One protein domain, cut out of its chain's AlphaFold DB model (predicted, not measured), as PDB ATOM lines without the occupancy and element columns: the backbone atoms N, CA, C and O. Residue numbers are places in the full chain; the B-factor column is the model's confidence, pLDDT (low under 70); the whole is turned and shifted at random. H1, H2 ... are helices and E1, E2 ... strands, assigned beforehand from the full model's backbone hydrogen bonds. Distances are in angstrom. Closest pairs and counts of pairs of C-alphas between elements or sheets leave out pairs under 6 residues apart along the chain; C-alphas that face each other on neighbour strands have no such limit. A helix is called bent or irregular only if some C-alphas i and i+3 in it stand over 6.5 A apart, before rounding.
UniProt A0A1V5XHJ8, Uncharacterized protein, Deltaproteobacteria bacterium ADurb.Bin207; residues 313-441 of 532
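AT A GLANCE: This is residues 313 to 441 of the 532 residues of an uncharacterized protein of Deltaproteobacteria bacterium ADurb.Bin207 (UniProt A0A1V5XHJ8). The model is a rod made of three separate two-stranded ribbons and a helical end: the long bent hairpin E3 and E4 makes one end, H4 makes the other, and the ribbons E1 with E2 and E5 with E6 lie in the middle stretch, apart from each other. H1 sits near the base of the E3 and E4 hairpin, H2 and H3 lie between the middle stretch and H4, and the unnamed residues 372 to 387 run back from that base toward H3. The printed part has 129 residues, with four named helices and six named strands in the order H1 E1 H2 E2 E3 E4 H3 H4 E5 E6; each sheet has two antiparallel strands, and the class is mixed, helices and strands. It is only just loose, close to compact, with a radius of gyration of the C-alphas of 17.2 A, and it spans 58 by 28 by 25 A.

HOW THE PARTS SIT: E3, residues 352 to 360, and E4, residues 363 to 371, form a hairpin of antiparallel strands at 153 degrees; N 356 and O 367 are 2.8 A apart, within hydrogen-bond range, as are N 369 and O 354, 2.8 A. E3 bends by 61 degrees at residue 357, and E4 bends by 56 degrees at residue 366. The closest C-alphas of E3 and H1, residues 316 to 319, are those of Asp 316 and Cys 353, 4.5 A apart. E2, residues 345 to 349, runs on into E3 across a break of 2 residues, at 89 degrees. E2 is the antiparallel neighbour of E1, residues 323 to 327, at 147 degrees, with N 326 and O 346 within hydrogen-bond range at 2.8 A. E5, residues 417 to 423, and E6, residues 426 to 431, form a second hairpin, antiparallel at 144 degrees, with N 420 and O 428 within hydrogen-bond range at 2.8 A. The closest C-alphas of E4 and E6 are those of Val 371 and Val 428, 7.0 A apart. E1 and E2 are both apart from E5 and E6. H2, residues 328 to 336, and H3, residues 388 to 391, are close but not clearly touching, with C-alphas 329 and 391 closest at 5.3 A. H2 and H4, residues 398 to 408, are close but not clearly touching, with C-alphas 336 and 407 closest at 6.5 A; their lines are only just about perpendicular, at 71 degrees. H3 and H4 are near each other, with 7 pairs of C-alphas within 10 A. In H2 and H4 every O i to N i+4 pair is within hydrogen-bond range, while H1 and H3 are too short for such a pair.

IN THESE COORDINATES: E4 is 22.9 A from first to last C-alpha and E3 is 22.3 A; E5 is 18.1 A, E6 16.1 A and H4 15.6 A. E2 measures 12.8 A, E1 12.6 A, H2 12.0 A, H1 5.5 A and H3 5.3 A. H1 begins at C-alpha 316, (127.056, 188.663, 131.462). E4 begins at C-alpha 363, (120.715, 204.891, 113.913), and E6 ends at C-alpha 431, (130.332, 170.444, 117.691).

THE WHOLE: The two C-alphas farthest apart are those of Lys 363 and Leu 398, at 59.1 A. The printed part has no cut. The link from E4 to H3, 16 residues, is long; its residues 382 to 383 pair antiparallel with residues 414 to 415. The mean pLDDT of the printed part is 72.9, and 34 residues are under 70, among them residues 354 to 368 and 438 to 441.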
ATOM      1  N   CYS A 313     121.952 192.879 126.246       68.56
ATOM      2  CA  CYS A 313     122.605 192.896 127.555       68.56
ATOM      3  C   CYS A 313     123.574 194.078 127.694       68.56
ATOM      4  O   CYS A 313     123.895 194.782 126.736       68.56
ATOM      5  N   SER A 314     124.061 194.322 128.908       68.12
ATOM      6  CA  SER A 314     125.178 195.239 129.183       68.12
ATOM      7  C   SER A 314     126.262 194.608 130.076       68.12
ATOM      8  O   SER A 314     127.306 195.214 130.301       68.12
ATOM      9  N   LYS A 315     126.031 193.387 130.572       67.62
ATOM     10  CA  LYS A 315     126.961 192.529 131.328       67.62
ATOM     11  C   LYS A 315     126.475 191.075 131.267       67.62
ATOM     12  O   LYS A 315     125.280 190.833 131.128       67.62
ATOM     13  N   ASP A 316     127.373 190.109 131.473       67.88
ATOM     14  CA  ASP A 316     127.056 188.663 131.462       67.88
ATOM     15  C   ASP A 316     125.884 188.291 132.401       67.88
ATOM     16  O   ASP A 316     125.087 187.406 132.109       67.88
ATOM     17  N   GLY A 317     125.724 189.017 133.516       72.25
ATOM     18  CA  GLY A 317     124.626 188.806 134.465       72.25
ATOM     19  C   GLY A 317     123.219 189.096 133.924       72.25
ATOM     20  O   GLY A 317     122.259 188.564 134.476       72.25
ATOM     21  N   ASP A 318     123.081 189.890 132.856       71.31
ATOM     22  CA  ASP A 318     121.781 190.158 132.216       71.31
ATOM     23  C   ASP A 318     121.317 188.966 131.358       71.31
ATOM     24  O   ASP A 318     120.129 188.805 131.093       71.31
ATOM     25  N   CYS A 319     122.253 188.091 130.978       74.81
ATOM     26  CA  CYS A 319     122.008 186.873 130.209       74.81
ATOM     27  C   CYS A 319     121.674 185.652 131.089       74.81
ATOM     28  O   CYS A 319     121.609 184.517 130.610       74.81
ATOM     29  N   SER A 320     121.462 185.855 132.392       78.88
ATOM     30  CA  SER A 320     121.146 184.771 133.323       78.88
ATOM     31  C   SER A 320     119.759 184.181 133.044       78.88
ATOM     32  O   SER A 320     118.753 184.886 133.077       78.88
ATOM     33  N   GLY A 321     119.702 182.872 132.779       74.31
ATOM     34  CA  GLY A 321     118.457 182.176 132.432       74.31
ATOM     35  C   GLY A 321     118.030 182.313 130.965       74.31
ATOM     36  O   GLY A 321     116.951 181.846 130.614       74.31
ATOM     37  N   VAL A 322     118.862 182.914 130.108       79.69
ATOM     38  CA  VAL A 322     118.648 182.948 128.655       79.69
ATOM     39  C   VAL A 322     119.143 181.634 128.049       79.69
ATOM     40  O   VAL A 322     120.300 181.258 128.239       79.69
ATOM     41  N   SER A 323     118.282 180.926 127.319       79.12
ATOM     42  CA  SER A 323     118.623 179.677 126.626       79.12
ATOM     43  C   SER A 323     117.775 179.472 125.377       79.12
ATOM     44  O   SER A 323     116.615 179.884 125.369       79.12
ATOM     45  N   LEU A 324     118.313 178.767 124.379       79.38
ATOM     46  CA  LEU A 324     117.553 178.292 123.217       79.38
ATOM     47  C   LEU A 324     117.331 176.777 123.261       79.38
ATOM     48  O   LEU A 324     118.104 176.053 123.887       79.38
ATOM     49  N   ASP A 325     116.297 176.308 122.569       80.31
ATOM     50  CA  ASP A 325     115.934 174.893 122.474       80.31
ATOM     51  C   ASP A 325     116.728 174.199 121.352       80.31
ATOM     52  O   ASP A 325     116.340 174.176 120.182       80.31
ATOM     53  N   LEU A 326     117.876 173.619 121.708       80.12
ATOM     54  CA  LEU A 326     118.806 173.007 120.762       80.12
ATOM     55  C   LEU A 326     118.357 171.581 120.408       80.12
ATOM     56  O   LEU A 326     118.386 170.689 121.259       80.12
ATOM     57  N   ASN A 327     117.983 171.339 119.146       82.25
ATOM     58  CA  ASN A 327     117.681 169.991 118.646       82.25
ATOM     59  C   ASN A 327     118.971 169.200 118.360       82.25
ATOM     60  O   ASN A 327     119.422 169.069 117.221       82.25
ATOM     61  N   VAL A 328     119.546 168.639 119.418       80.06
ATOM     62  CA  VAL A 328     120.750 167.802 119.370       80.06
ATOM     63  C   VAL A 328     120.504 166.472 118.647       80.06
ATOM     64  O   VAL A 328     121.421 165.921 118.045       80.06
ATOM     65  N   GLY A 329     119.257 165.991 118.617       76.62
ATOM     66  CA  GLY A 329     118.871 164.843 117.792       76.62
ATOM     67  C   GLY A 329     119.139 165.057 116.297       76.62
ATOM     68  O   GLY A 329     119.651 164.160 115.629       76.62
ATOM     69  N   LYS A 330     118.889 166.274 115.785       77.75
ATOM     70  CA  LYS A 330     119.302 166.679 114.431       77.75
ATOM     71  C   LYS A 330     120.825 166.720 114.300       77.75
ATOM     72  O   LYS A 330     121.348 166.119 113.373       77.75
ATOM     73  N   ILE A 331     121.528 167.362 115.239       76.38
ATOM     74  CA  ILE A 331     122.998 167.482 115.196       76.38
ATOM     75  C   ILE A 331     123.663 166.099 115.104       76.38
ATOM     76  O   ILE A 331     124.587 165.916 114.320       76.38
ATOM     77  N   LEU A 332     123.159 165.097 115.833       73.50
ATOM     78  CA  LEU A 332     123.650 163.725 115.706       73.50
ATOM     79  C   LEU A 332     123.362 163.089 114.341       73.50
ATOM     80  O   LEU A 332     124.241 162.398 113.832       73.50
ATOM     81  N   ARG A 333     122.183 163.296 113.731       78.62
ATOM     82  CA  ARG A 333     121.935 162.835 112.348       78.62
ATOM     83  C   ARG A 333     122.940 163.463 111.386       78.62
ATOM     84  O   ARG A 333     123.593 162.738 110.644       78.62
ATOM     85  N   ASP A 334     123.097 164.782 111.465       70.81
ATOM     86  CA  ASP A 334     123.958 165.572 110.584       70.81
ATOM     87  C   ASP A 334     125.447 165.172 110.724       70.81
ATOM     88  O   ASP A 334     126.169 165.148 109.731       70.81
ATOM     89  N   LEU A 335     125.904 164.801 111.932       68.88
ATOM     90  CA  LEU A 335     127.279 164.338 112.196       68.88
ATOM     91  C   LEU A 335     127.533 162.854 111.871       68.88
ATOM     92  O   LEU A 335     128.661 162.495 111.545       68.88
ATOM     93  N   THR A 336     126.532 161.976 112.009       71.75
ATOM     94  CA  THR A 336     126.729 160.508 111.922       71.75
ATOM     95  C   THR A 336     126.133 159.857 110.674       71.75
ATOM     96  O   THR A 336     126.410 158.689 110.407       71.75
ATOM     97  N   GLY A 337     125.278 160.564 109.927       71.44
ATOM     98  CA  GLY A 337     124.499 160.004 108.816       71.44
ATOM     99  C   GLY A 337     123.392 159.026 109.242       71.44
ATOM    100  O   GLY A 337     122.798 158.358 108.396       71.44
ATOM    101  N   LEU A 338     123.107 158.897 110.543       75.50
ATOM    102  CA  LEU A 338     122.143 157.928 111.076       75.50
ATOM    103  C   LEU A 338     120.722 158.510 111.136       75.50
ATOM    104  O   LEU A 338     120.248 158.904 112.201       75.50
ATOM    105  N   ASP A 339     120.005 158.491 110.007       77.31
ATOM    106  CA  ASP A 339     118.598 158.937 109.869       77.31
ATOM    107  C   ASP A 339     117.627 158.389 110.936       77.31
ATOM    108  O   ASP A 339     116.554 158.946 111.166       77.31
ATOM    109  N   GLN A 340     117.969 157.275 111.592       77.38
ATOM    110  CA  GLN A 340     117.142 156.651 112.626       77.38
ATOM    111  C   GLN A 340     117.187 157.397 113.976       77.38
ATOM    112  O   GLN A 340     116.383 157.081 114.859       77.38
ATOM    113  N   ILE A 341     118.099 158.363 114.150       78.25
ATOM    114  CA  ILE A 341     118.178 159.212 115.345       78.25
ATOM    115  C   ILE A 341     117.072 160.271 115.290       78.25
ATOM    116  O   ILE A 341     116.994 161.096 114.380       78.25
ATOM    117  N   LYS A 342     116.193 160.257 116.286       80.88
ATOM    118  CA  LYS A 342     115.068 161.184 116.418       80.88
ATOM    119  C   LYS A 342     115.511 162.536 116.955       80.88
ATOM    120  O   LYS A 342     116.572 162.669 117.555       80.88
ATOM    121  N   ASP A 343     114.643 163.527 116.786       81.44
ATOM    122  CA  ASP A 343     114.797 164.827 117.431       81.44
ATOM    123  C   ASP A 343     114.801 164.697 118.960       81.44
ATOM    124  O   ASP A 343     114.017 163.948 119.548       81.44
ATOM    125  N   ALA A 344     115.704 165.442 119.591       79.69
ATOM    126  CA  ALA A 344     115.885 165.502 121.035       79.69
ATOM    127  C   ALA A 344     116.325 166.920 121.383       79.69
ATOM    128  O   ALA A 344     117.315 167.406 120.833       79.69
ATOM    129  N   VAL A 345     115.562 167.586 122.247       81.38
ATOM    130  CA  VAL A 345     115.662 169.033 122.478       81.38
ATOM    131  C   VAL A 345     116.125 169.304 123.905       81.38
ATOM    132  O   VAL A 345     115.646 168.664 124.844       81.38
ATOM    133  N   LEU A 346     117.051 170.252 124.069       84.38
ATOM    134  CA  LEU A 346     117.523 170.708 125.379       84.38
ATOM    135  C   LEU A 346     117.732 172.235 125.415       84.38
ATOM    136  O   LEU A 346     118.167 172.800 124.411       84.38
ATOM    137  N   PRO A 347     117.521 172.895 126.567       81.31
ATOM    138  CA  PRO A 347     117.790 174.322 126.727       81.31
ATOM    139  C   PRO A 347     119.301 174.592 126.861       81.31
ATOM    140  O   PRO A 347     119.892 174.351 127.917       81.31
ATOM    141  N   TYR A 348     119.946 175.090 125.801       82.12
ATOM    142  CA  TYR A 348     121.363 175.473 125.815       82.12
ATOM    143  C   TYR A 348     121.508 176.954 126.184       82.12
ATOM    144  O   TYR A 348     120.911 177.823 125.547       82.12
ATOM    145  N   GLY A 349     122.272 177.251 127.237       82.25
ATOM    146  CA  GLY A 349     122.329 178.588 127.835       82.25
ATOM    147  C   GLY A 349     123.232 179.578 127.095       82.25
ATOM    148  O   GLY A 349     124.397 179.286 126.835       82.25
ATOM    149  N   MET A 350     122.727 180.786 126.852       82.31
ATOM    150  CA  MET A 350     123.423 181.893 126.181       82.31
ATOM    151  C   MET A 350     123.949 182.893 127.217       82.31
ATOM    152  O   MET A 350     123.543 184.047 127.254       82.31
ATOM    153  N   ASN A 351     124.790 182.408 128.134       79.25
ATOM    154  CA  ASN A 351     125.092 183.062 129.417       79.25
ATOM    155  C   ASN A 351     126.060 184.260 129.331       79.25
ATOM    156  O   ASN A 351     126.446 184.797 130.371       79.25
ATOM    157  N   VAL A 352     126.519 184.631 128.137       79.19
ATOM    158  CA  VAL A 352     127.675 185.514 127.949       79.19
ATOM    159  C   VAL A 352     127.260 186.770 127.195       79.19
ATOM    160  O   VAL A 352     126.584 186.676 126.179       79.19
ATOM    161  N   CYS A 353     127.668 187.952 127.660       77.56
ATOM    162  CA  CYS A 353     127.364 189.208 126.985       77.56
ATOM    163  C   CYS A 353     128.503 189.596 126.029       77.56
ATOM    164  O   CYS A 353     129.658 189.759 126.438       77.56
ATOM    165  N   ALA A 354     128.174 189.740 124.747       68.75
ATOM    166  CA  ALA A 354     129.100 190.084 123.673       68.75
ATOM    167  C   ALA A 354     128.739 191.419 123.019       68.75
ATOM    168  O   ALA A 354     127.570 191.685 122.766       68.75
ATOM    169  N   ALA A 355     129.732 192.252 122.709       62.69
ATOM    170  CA  ALA A 355     129.496 193.538 122.058       62.69
ATOM    171  C   ALA A 355     129.126 193.369 120.572       62.69
ATOM    172  O   ALA A 355     129.864 192.749 119.807       62.69
ATOM    173  N   ALA A 356     128.020 193.986 120.158       57.31
ATOM    174  CA  ALA A 356     127.565 194.068 118.776       57.31
ATOM    175  C   ALA A 356     127.114 195.496 118.421       57.31
ATOM    176  O   ALA A 356     126.643 196.259 119.268       57.31
ATOM    177  N   SER A 357     127.222 195.848 117.141       54.56
ATOM    178  CA  SER A 357     126.643 197.080 116.594       54.56
ATOM    179  C   SER A 357     125.279 196.761 115.992       54.56
ATOM    180  O   SER A 357     125.194 196.016 115.016       54.56
ATOM    181  N   VAL A 358     124.216 197.321 116.564       52.34
ATOM    182  CA  VAL A 358     122.825 197.086 116.161       52.34
ATOM    183  C   VAL A 358     122.267 198.364 115.537       52.34
ATOM    184  O   VAL A 358     122.159 199.389 116.207       52.34
ATOM    185  N   SER A 359     121.899 198.324 114.255       48.34
ATOM    186  CA  SER A 359     121.282 199.476 113.585       48.34
ATOM    187  C   SER A 359     119.761 199.423 113.729       48.34
ATOM    188  O   SER A 359     119.111 198.516 113.211       48.34
ATOM    189  N   VAL A 360     119.179 200.394 114.437       49.09
ATOM    190  CA  VAL A 360     117.735 200.484 114.703       49.09
ATOM    191  C   VAL A 360     117.196 201.764 114.073       49.09
ATOM    192  O   VAL A 360     117.631 202.869 114.395       49.09
ATOM    193  N   MET A 361     116.244 201.624 113.143       48.97
ATOM    194  CA  MET A 361     115.608 202.738 112.417       48.97
ATOM    195  C   MET A 361     116.596 203.721 111.743       48.97
ATOM    196  O   MET A 361     116.298 204.905 111.601       48.97
ATOM    197  N   GLY A 362     117.768 203.238 111.310       46.38
ATOM    198  CA  GLY A 362     118.803 204.061 110.669       46.38
ATOM    199  C   GLY A 362     119.702 204.837 111.638       46.38
ATOM    200  O   GLY A 362     120.372 205.780 111.218       46.38
ATOM    201  N   LYS A 363     119.720 204.462 112.922       45.41
ATOM    202  CA  LYS A 363     120.715 204.891 113.913       45.41
ATOM    203  C   LYS A 363     121.466 203.672 114.439       45.41
ATOM    204  O   LYS A 363     120.840 202.667 114.762       45.41
ATOM    205  N   ASP A 364     122.781 203.785 114.567       52.50
ATOM    206  CA  ASP A 364     123.620 202.703 115.081       52.50
ATOM    207  C   ASP A 364     123.748 202.793 116.607       52.50
ATOM    208  O   ASP A 364     124.118 203.833 117.156       52.50
ATOM    209  N   TYR A 365     123.455 201.686 117.286       53.78
ATOM    210  CA  TYR A 365     123.563 201.519 118.731       53.78
ATOM    211  C   TYR A 365     124.622 200.452 119.031       53.78
ATOM    212  O   TYR A 365     124.558 199.339 118.512       53.78
ATOM    213  N   ALA A 366     125.603 200.774 119.876       54.16
ATOM    214  CA  ALA A 366     126.525 199.780 120.421       54.16
ATOM    215  C   ALA A 366     125.856 199.108 121.628       54.16
ATOM    216  O   ALA A 366     125.549 199.779 122.616       54.16
ATOM    217  N   CYS A 367     125.589 197.806 121.542       61.91
ATOM    218  CA  CYS A 367     124.856 197.060 122.564       61.91
ATOM    219  C   CYS A 367     125.478 195.688 122.816       61.91
ATOM    220  O   CYS A 367     126.115 195.107 121.941       61.91
ATOM    221  N   GLY A 368     125.274 195.146 124.015       67.88
ATOM    222  CA  GLY A 368     125.555 193.740 124.263       67.88
ATOM    223  C   GLY A 368     124.454 192.847 123.687       67.88
ATOM    224  O   GLY A 368     123.282 193.223 123.715       67.88
ATOM    225  N   VAL A 369     124.820 191.655 123.223       74.06
ATOM    226  CA  VAL A 369     123.925 190.548 122.857       74.06
ATOM    227  C   VAL A 369     124.314 189.324 123.683       74.06
ATOM    228  O   VAL A 369     125.502 189.046 123.860       74.06
ATOM    229  N   CYS A 370     123.327 188.590 124.187       78.12
ATOM    230  CA  CYS A 370     123.549 187.312 124.850       78.12
ATOM    231  C   CYS A 370     123.936 186.238 123.827       78.12
ATOM    232  O   CYS A 370     123.182 185.959 122.900       78.12
ATOM    233  N   VAL A 371     125.108 185.632 124.009       81.75
ATOM    234  CA  VAL A 371     125.701 184.593 123.154       81.75
ATOM    235  C   VAL A 371     126.071 183.369 124.001       81.75
ATOM    236  O   VAL A 371     126.211 183.486 125.224       81.75
ATOM    237  N   PRO A 372     126.229 182.172 123.408       82.50
ATOM    238  CA  PRO A 372     126.681 181.007 124.161       82.50
ATOM    239  C   PRO A 372     128.159 181.095 124.570       82.50
ATOM    240  O   PRO A 372     128.504 180.546 125.614       82.50
ATOM    241  N   CYS A 373     129.015 181.794 123.810       83.38
ATOM    242  CA  CYS A 373     130.452 181.834 124.078       83.38
ATOM    243  C   CYS A 373     131.182 183.079 123.532       83.38
ATOM    244  O   CYS A 373     130.782 183.688 122.536       83.38
ATOM    245  N   ARG A 374     132.307 183.406 124.181       75.56
ATOM    246  CA  ARG A 374     133.429 184.200 123.637       75.56
ATOM    247  C   ARG A 374     134.676 183.331 123.398       75.56
ATOM    248  O   ARG A 374     135.537 183.704 122.610       75.56
ATOM    249  N   LYS A 375     134.784 182.196 124.098       77.38
ATOM    250  CA  LYS A 375     135.901 181.235 124.057       77.38
ATOM    251  C   LYS A 375     135.415 179.808 124.344       77.38
ATOM    252  O   LYS A 375     134.315 179.630 124.866       77.38
ATOM    253  N   ASP A 376     136.255 178.812 124.080       72.25
ATOM    254  CA  ASP A 376     135.898 177.389 124.205       72.25
ATOM    255  C   ASP A 376     135.448 176.984 125.622       72.25
ATOM    256  O   ASP A 376     134.444 176.294 125.751       72.25
ATOM    257  N   ASP A 377     136.082 177.508 126.685       79.31
ATOM    258  CA  ASP A 377     135.666 177.304 128.093       79.31
ATOM    259  C   ASP A 377     134.184 177.642 128.377       79.31
ATOM    260  O   ASP A 377     133.609 177.169 129.364       79.31
ATOM    261  N   ASP A 378     133.582 178.537 127.585       79.62
ATOM    262  CA  ASP A 378     132.189 178.948 127.767       79.62
ATOM    263  C   ASP A 378     131.223 177.882 127.199       79.62
ATOM    264  O   ASP A 378     130.109 177.715 127.712       79.62
ATOM    265  N   CYS A 379     131.669 177.117 126.191       84.19
ATOM    266  CA  CYS A 379     130.936 176.010 125.585       84.19
ATOM    267  C   CYS A 379     131.033 174.750 126.449       84.19
ATOM    268  O   CYS A 379     132.080 174.133 126.617       84.19
ATOM    269  N   LYS A 380     129.893 174.325 126.994       83.25
ATOM    270  CA  LYS A 380     129.808 173.133 127.846       83.25
ATOM    271  C   LYS A 380     129.468 171.898 127.010       83.25
ATOM    272  O   LYS A 380     128.517 171.981 126.224       83.25
ATOM    273  N   PRO A 381     130.152 170.756 127.223       85.00
ATOM    274  CA  PRO A 381     129.785 169.495 126.597       85.00
ATOM    275  C   PRO A 381     128.343 169.090 126.911       85.00
ATOM    276  O   PRO A 381     127.875 169.191 128.052       85.00
ATOM    277  N   ILE A 382     127.627 168.619 125.893       84.19
ATOM    278  CA  ILE A 382     126.230 168.202 126.024       84.19
ATOM    279  C   ILE A 382     126.189 166.746 126.465       84.19
ATOM    280  O   ILE A 382     126.476 165.847 125.678       84.19
ATOM    281  N   LYS A 383     125.778 166.495 127.709       82.94
ATOM    282  CA  LYS A 383     125.586 165.131 128.216       82.94
ATOM    283  C   LYS A 383     124.328 164.512 127.609       82.94
ATOM    284  O   LYS A 383     123.228 165.029 127.804       82.94
ATOM    285  N   PHE A 384     124.483 163.394 126.905       75.69
ATOM    286  CA  PHE A 384     123.386 162.718 126.213       75.69
ATOM    287  C   PHE A 384     122.533 161.828 127.109       75.69
ATOM    288  O   PHE A 384     121.382 161.600 126.756       75.69
ATOM    289  N   ASP A 385     123.036 161.348 128.251       78.19
ATOM    290  CA  ASP A 385     122.302 160.454 129.166       78.19
ATOM    291  C   ASP A 385     120.831 160.866 129.454       78.19
ATOM    292  O   ASP A 385     119.955 160.007 129.325       78.19
ATOM    293  N   PRO A 386     120.485 162.142 129.757       77.31
ATOM    294  CA  PRO A 386     119.086 162.577 129.927       77.31
ATOM    295  C   PRO A 386     118.257 162.667 128.625       77.31
ATOM    296  O   PRO A 386     117.054 162.919 128.678       77.31
ATOM    297  N   LEU A 387     118.880 162.487 127.459       78.56
ATOM    298  CA  LEU A 387     118.293 162.633 126.121       78.56
ATOM    299  C   LEU A 387     118.247 161.322 125.326       78.56
ATOM    300  O   LEU A 387     117.570 161.279 124.297       78.56
ATOM    301  N   ILE A 388     118.912 160.252 125.784       78.25
ATOM    302  CA  ILE A 388     118.997 158.976 125.047       78.25
ATOM    303  C   ILE A 388     117.603 158.443 124.691       78.25
ATOM    304  O   ILE A 388     117.378 158.029 123.556       78.25
ATOM    305  N   GLU A 389     116.641 158.512 125.619       77.75
ATOM    306  CA  GLU A 389     115.270 158.039 125.370       77.75
ATOM    307  C   GLU A 389     114.499 158.867 124.334       77.75
ATOM    308  O   GLU A 389     113.592 158.337 123.690       77.75
ATOM    309  N   GLN A 390     114.874 160.134 124.133       81.62
ATOM    310  CA  GLN A 390     114.323 160.981 123.075       81.62
ATOM    311  C   GLN A 390     114.980 160.630 121.732       81.62
ATOM    312  O   GLN A 390     114.293 160.190 120.809       81.62
ATOM    313  N   ALA A 391     116.312 160.741 121.661       79.25
ATOM    314  CA  ALA A 391     117.094 160.612 120.431       79.25
ATOM    315  C   ALA A 391     117.098 159.183 119.858       79.25
ATOM    316  O   ALA A 391     116.898 158.980 118.664       79.25
ATOM    317  N   PHE A 392     117.282 158.170 120.704       81.44
ATOM    318  CA  PHE A 392     117.419 156.768 120.285       81.44
ATOM    319  C   PHE A 392     116.174 155.920 120.591       81.44
ATOM    320  O   PHE A 392     116.086 154.758 120.186       81.44
ATOM    321  N   GLY A 393     115.182 156.489 121.284       78.12
ATOM    322  CA  GLY A 393     114.063 155.736 121.844       78.12
ATOM    323  C   GLY A 393     114.459 154.934 123.094       78.12
ATOM    324  O   GLY A 393     115.571 155.070 123.602       78.12
ATOM    325  N   PRO A 394     113.562 154.072 123.615       79.38
ATOM    326  CA  PRO A 394     113.772 153.393 124.893       79.38
ATOM    327  C   PRO A 394     115.093 152.610 124.943       79.38
ATOM    328  O   PRO A 394     115.296 151.675 124.158       79.38
ATOM    329  N   VAL A 395     115.957 152.944 125.912       66.50
ATOM    330  CA  VAL A 395     117.333 152.409 126.038       66.50
ATOM    331  C   VAL A 395     117.357 150.886 126.230       66.50
ATOM    332  O   VAL A 395     118.342 150.215 125.932       66.50
ATOM    333  N   GLY A 396     116.251 150.299 126.699       60.56
ATOM    334  CA  GLY A 396     116.076 148.849 126.792       60.56
ATOM    335  C   GLY A 396     115.983 148.124 125.440       60.56
ATOM    336  O   GLY A 396     116.185 146.911 125.400       60.56
ATOM    337  N   SER A 397     115.691 148.830 124.342       74.75
ATOM    338  CA  SER A 397     115.508 148.228 123.017       74.75
ATOM    339  C   SER A 397     116.836 147.855 122.345       74.75
ATOM    340  O   SER A 397     117.852 148.533 122.496       74.75
ATOM    341  N   LEU A 398     116.828 146.769 121.563       70.38
ATOM    342  CA  LEU A 398     118.014 146.307 120.833       70.38
ATOM    343  C   LEU A 398     118.493 147.344 119.802       70.38
ATOM    344  O   LEU A 398     119.693 147.538 119.648       70.38
ATOM    345  N   VAL A 399     117.555 148.032 119.141       71.75
ATOM    346  CA  VAL A 399     117.850 149.053 118.123       71.75
ATOM    347  C   VAL A 399     118.515 150.280 118.746       71.75
ATOM    348  O   VAL A 399     119.560 150.692 118.255       71.75
ATOM    349  N   ALA A 400     117.989 150.807 119.863       73.25
ATOM    350  CA  ALA A 400     118.608 151.941 120.555       73.25
ATOM    351  C   ALA A 400     120.060 151.628 120.948       73.25
ATOM    352  O   ALA A 400     120.955 152.405 120.646       73.25
ATOM    353  N   LYS A 401     120.322 150.453 121.535       72.75
ATOM    354  CA  LYS A 401     121.682 150.048 121.938       72.75
ATOM    355  C   LYS A 401     122.660 149.927 120.769       72.75
ATOM    356  O   LYS A 401     123.835 150.242 120.940       72.75
ATOM    357  N   VAL A 402     122.193 149.483 119.601       76.25
ATOM    358  CA  VAL A 402     123.015 149.444 118.383       76.25
ATOM    359  C   VAL A 402     123.304 150.860 117.883       76.25
ATOM    360  O   VAL A 402     124.464 151.165 117.639       76.25
ATOM    361  N   LEU A 403     122.300 151.740 117.811       73.06
ATOM    362  CA  LEU A 403     122.483 153.126 117.362       73.06
ATOM    363  C   LEU A 403     123.376 153.945 118.310       73.06
ATOM    364  O   LEU A 403     124.256 154.655 117.840       73.06
ATOM    365  N   ILE A 404     123.225 153.793 119.630       76.50
ATOM    366  CA  ILE A 404     124.098 154.433 120.631       76.50
ATOM    367  C   ILE A 404     125.549 153.966 120.440       76.50
ATOM    368  O   ILE A 404     126.456 154.791 120.396       76.50
ATOM    369  N   LYS A 405     125.783 152.656 120.256       75.38
ATOM    370  CA  LYS A 405     127.133 152.125 120.006       75.38
ATOM    371  C   LYS A 405     127.682 152.494 118.620       75.38
ATOM    372  O   LYS A 405     128.895 152.575 118.468       75.38
ATOM    373  N   MET A 406     126.832 152.746 117.625       72.69
ATOM    374  CA  MET A 406     127.255 153.285 116.324       72.69
ATOM    375  C   MET A 406     127.627 154.771 116.403       72.69
ATOM    376  O   MET A 406     128.569 155.176 115.736       72.69
ATOM    377  N   ALA A 407     126.933 155.561 117.229       70.81
ATOM    378  CA  ALA A 407     127.201 156.989 117.398       70.81
ATOM    379  C   ALA A 407     128.377 157.290 118.351       70.81
ATOM    380  O   ALA A 407     129.145 158.202 118.078       70.81
ATOM    381  N   PHE A 408     128.534 156.536 119.450       74.00
ATOM    382  CA  PHE A 408     129.531 156.817 120.503       74.00
ATOM    383  C   PHE A 408     130.581 155.713 120.717       74.00
ATOM    384  O   PHE A 408     131.535 155.903 121.468       74.00
ATOM    385  N   GLY A 409     130.446 154.539 120.092       75.00
ATOM    386  CA  GLY A 409     131.409 153.444 120.253       75.00
ATOM    387  C   GLY A 409     131.465 152.897 121.685       75.00
ATOM    388  O   GLY A 409     130.562 152.177 122.114       75.00
ATOM    389  N   ASP A 410     132.561 153.177 122.390       71.75
ATOM    390  CA  ASP A 410     132.759 152.917 123.830       71.75
ATOM    391  C   ASP A 410     133.191 154.207 124.579       71.75
ATOM    392  O   ASP A 410     133.685 154.145 125.704       71.75
ATOM    393  N   ALA A 411     133.028 155.376 123.943       68.62
ATOM    394  CA  ALA A 411     133.318 156.702 124.492       68.62
ATOM    395  C   ALA A 411     132.194 157.181 125.444       68.62
ATOM    396  O   ALA A 411     131.081 156.645 125.399       68.62
ATOM    397  N   PRO A 412     132.436 158.188 126.310       70.69
ATOM    398  CA  PRO A 412     131.362 158.829 127.070       70.69
ATOM    399  C   PRO A 412     130.293 159.419 126.136       70.69
ATOM    400  O   PRO A 412     130.609 159.969 125.082       70.69
ATOM    401  N   HIS A 413     129.019 159.340 126.534       77.12
ATOM    402  CA  HIS A 413     127.911 159.915 125.769       77.12
ATOM    403  C   HIS A 413     127.846 161.444 125.961       77.12
ATOM    404  O   HIS A 413     126.918 161.968 126.586       77.12
ATOM    405  N   GLU A 414     128.833 162.180 125.455       82.44
ATOM    406  CA  GLU A 414     128.887 163.644 125.533       82.44
ATOM    407  C   GLU A 414     129.222 164.251 124.161       82.44
ATOM    408  O   GLU A 414     130.069 163.724 123.447       82.44
ATOM    409  N   LEU A 415     128.540 165.335 123.767       80.81
ATOM    410  CA  LEU A 415     128.911 166.120 122.585       80.81
ATOM    411  C   LEU A 415     129.931 167.164 123.023       80.81
ATOM    412  O   LEU A 415     129.569 168.106 123.731       80.81
ATOM    413  N   ASN A 416     131.179 167.020 122.596       83.75
ATOM    414  CA  ASN A 416     132.175 168.063 122.802       83.75
ATOM    415  C   ASN A 416     131.920 169.226 121.834       83.75
ATOM    416  O   ASN A 416     131.542 169.019 120.676       83.75
ATOM    417  N   MET A 417     132.077 170.454 122.328       81.50
ATOM    418  CA  MET A 417     131.766 171.679 121.590       81.50
ATOM    419  C   MET A 417     132.853 172.730 121.798       81.50
ATOM    420  O   MET A 417     133.406 172.826 122.889       81.50
ATOM    421  N   TYR A 418     133.092 173.544 120.773       80.56
ATOM    422  CA  TYR A 418     134.004 174.690 120.786       80.56
ATOM    423  C   TYR A 418     133.252 175.971 120.410       80.56
ATOM    424  O   TYR A 418     132.124 175.913 119.916       80.56
ATOM    425  N   CYS A 419     133.870 177.128 120.624       81.81
ATOM    426  CA  CYS A 419     133.315 178.419 120.250       81.81
ATOM    427  C   CYS A 419     133.700 178.786 118.811       81.81
ATOM    428  O   CYS A 419     134.813 179.238 118.545       81.81
ATOM    429  N   GLU A 420     132.778 178.613 117.866       76.31
ATOM    430  CA  GLU A 420     132.972 179.020 116.475       76.31
ATOM    431  C   GLU A 420     132.762 180.536 116.329       76.31
ATOM    432  O   GLU A 420     131.642 181.012 116.544       76.31
ATOM    433  N   PRO A 421     133.801 181.325 115.986       70.56
ATOM    434  CA  PRO A 421     133.701 182.781 115.941       70.56
ATOM    435  C   PRO A 421     132.846 183.244 114.755       70.56
ATOM    436  O   PRO A 421     133.145 182.945 113.599       70.56
ATOM    437  N   VAL A 422     131.805 184.028 115.041       62.41
ATOM    438  CA  VAL A 422     130.873 184.564 114.034       62.41
ATOM    439  C   VAL A 422     131.313 185.952 113.574       62.41
ATOM    440  O   VAL A 422     131.407 186.217 112.375       62.41
ATOM    441  N   LEU A 423     131.581 186.854 114.525       53.78
ATOM    442  CA  LEU A 423     132.030 188.216 114.246       53.78
ATOM    443  C   LEU A 423     132.783 188.782 115.460       53.78
ATOM    444  O   LEU A 423     132.273 188.767 116.576       53.78
ATOM    445  N   GLY A 424     133.984 189.324 115.246       59.53
ATOM    446  CA  GLY A 424     134.805 189.848 116.341       59.53
ATOM    447  C   GLY A 424     135.180 188.751 117.345       59.53
ATOM    448  O   GLY A 424     135.764 187.745 116.958       59.53
ATOM    449  N   GLU A 425     134.839 188.953 118.619       51.22
ATOM    450  CA  GLU A 425     135.128 188.026 119.729       51.22
ATOM    451  C   GLU A 425     133.859 187.381 120.313       51.22
ATOM    452  O   GLU A 425     133.769 187.126 121.514       51.22
ATOM    453  N   TYR A 426     132.848 187.133 119.477       67.31
ATOM    454  CA  TYR A 426     131.713 186.301 119.868       67.31
ATOM    455  C   TYR A 426     131.441 185.192 118.869       67.31
ATOM    456  O   TYR A 426     131.630 185.339 117.656       67.31
ATOM    457  N   GLY A 427     130.986 184.068 119.412       70.88
ATOM    458  CA  GLY A 427     130.777 182.855 118.652       70.88
ATOM    459  C   GLY A 427     129.515 182.108 119.038       70.88
ATOM    460  O   GLY A 427     128.747 182.498 119.922       70.88
ATOM    461  N   VAL A 428     129.324 181.002 118.334       81.00
ATOM    462  CA  VAL A 428     128.296 180.003 118.602       81.00
ATOM    463  C   VAL A 428     128.963 178.708 119.040       81.00
ATOM    464  O   VAL A 428     130.051 178.389 118.567       81.00
ATOM    465  N   CYS A 429     128.341 177.946 119.940       83.56
ATOM    466  CA  CYS A 429     128.904 176.646 120.294       83.56
ATOM    467  C   CYS A 429     128.637 175.655 119.157       83.56
ATOM    468  O   CYS A 429     127.485 175.305 118.886       83.56
ATOM    469  N   ALA A 430     129.702 175.205 118.501       79.25
ATOM    470  CA  ALA A 430     129.679 174.246 117.403       79.25
ATOM    471  C   ALA A 430     130.252 172.894 117.869       79.25
ATOM    472  O   ALA A 430     131.116 172.871 118.747       79.25
ATOM    473  N   PRO A 431     129.781 171.750 117.338       79.38
ATOM    474  CA  PRO A 431     130.332 170.444 117.691       79.38
ATOM    475  C   PRO A 431     131.771 170.282 117.185       79.38
ATOM    476  O   PRO A 431     132.087 170.674 116.061       79.38
ATOM    477  N   CYS A 432     132.632 169.653 117.989       73.38
ATOM    478  CA  CYS A 432     133.983 169.272 117.568       73.38
ATOM    479  C   CYS A 432     133.954 168.355 116.325       73.38
ATOM    480  O   CYS A 432     133.021 167.571 116.147       73.38
ATOM    481  N   ILE A 433     134.986 168.443 115.471       64.94
ATOM    482  CA  ILE A 433     135.108 167.627 114.241       64.94
ATOM    483  C   ILE A 433     135.098 166.131 114.586       64.94
ATOM    484  O   ILE A 433     134.356 165.362 113.979       64.94
ATOM    485  N   ASP A 434     135.871 165.747 115.601       69.69
ATOM    486  CA  ASP A 434     135.644 164.525 116.364       69.69
ATOM    487  C   ASP A 434     134.869 164.908 117.631       69.69
ATOM    488  O   ASP A 434     135.427 165.472 118.571       69.69
ATOM    489  N   PHE A 435     133.562 164.653 117.638       70.50
ATOM    490  CA  PHE A 435     132.684 165.045 118.742       70.50
ATOM    491  C   PHE A 435     132.858 164.184 120.004       70.50
ATOM    492  O   PHE A 435     132.346 164.563 121.060       70.50
ATOM    493  N   LEU A 436     133.582 163.059 119.920       70.94
ATOM    494  CA  LEU A 436     133.828 162.137 121.036       70.94
ATOM    495  C   LEU A 436     134.964 162.604 121.959       70.94
ATOM    496  O   LEU A 436     135.058 162.134 123.094       70.94
ATOM    497  N   HIS A 437     135.796 163.538 121.493       72.00
ATOM    498  CA  HIS A 437     136.955 164.065 122.212       72.00
ATOM    499  C   HIS A 437     136.844 165.585 122.422       72.00
ATOM    500  O   HIS A 437     136.245 166.295 121.616       72.00
ATOM    501  N   GLU A 438     137.414 166.101 123.516       69.06
ATOM    502  CA  GLU A 438     137.513 167.550 123.743       69.06
ATOM    503  C   GLU A 438     138.393 168.201 122.661       69.06
ATOM    504  O   GLU A 438     139.509 167.742 122.419       69.06
ATOM    505  N   CYS A 439     137.924 169.294 122.054       66.69
ATOM    506  CA  CYS A 439     138.703 170.120 121.130       66.69
ATOM    507  C   CYS A 439     138.828 171.565 121.651       66.69
ATOM    508  O   CYS A 439     138.083 171.979 122.536       66.69
ATOM    509  N   GLY A 440     139.802 172.330 121.140       55.56
ATOM    510  CA  GLY A 440     140.025 173.743 121.511       55.56
ATOM    511  C   GLY A 440     140.841 173.987 122.794       55.56
ATOM    512  O   GLY A 440     141.419 175.055 122.976       55.56
ATOM    513  N   ASN A 441     141.001 172.975 123.653       49.00
ATOM    514  CA  ASN A 441     141.556 173.102 125.012       49.00
ATOM    515  C   ASN A 441     143.095 173.347 125.094       49.00
ATOM    516  O   ASN A 441     143.731 173.072 126.114       49.00
TER     517      ASN A 441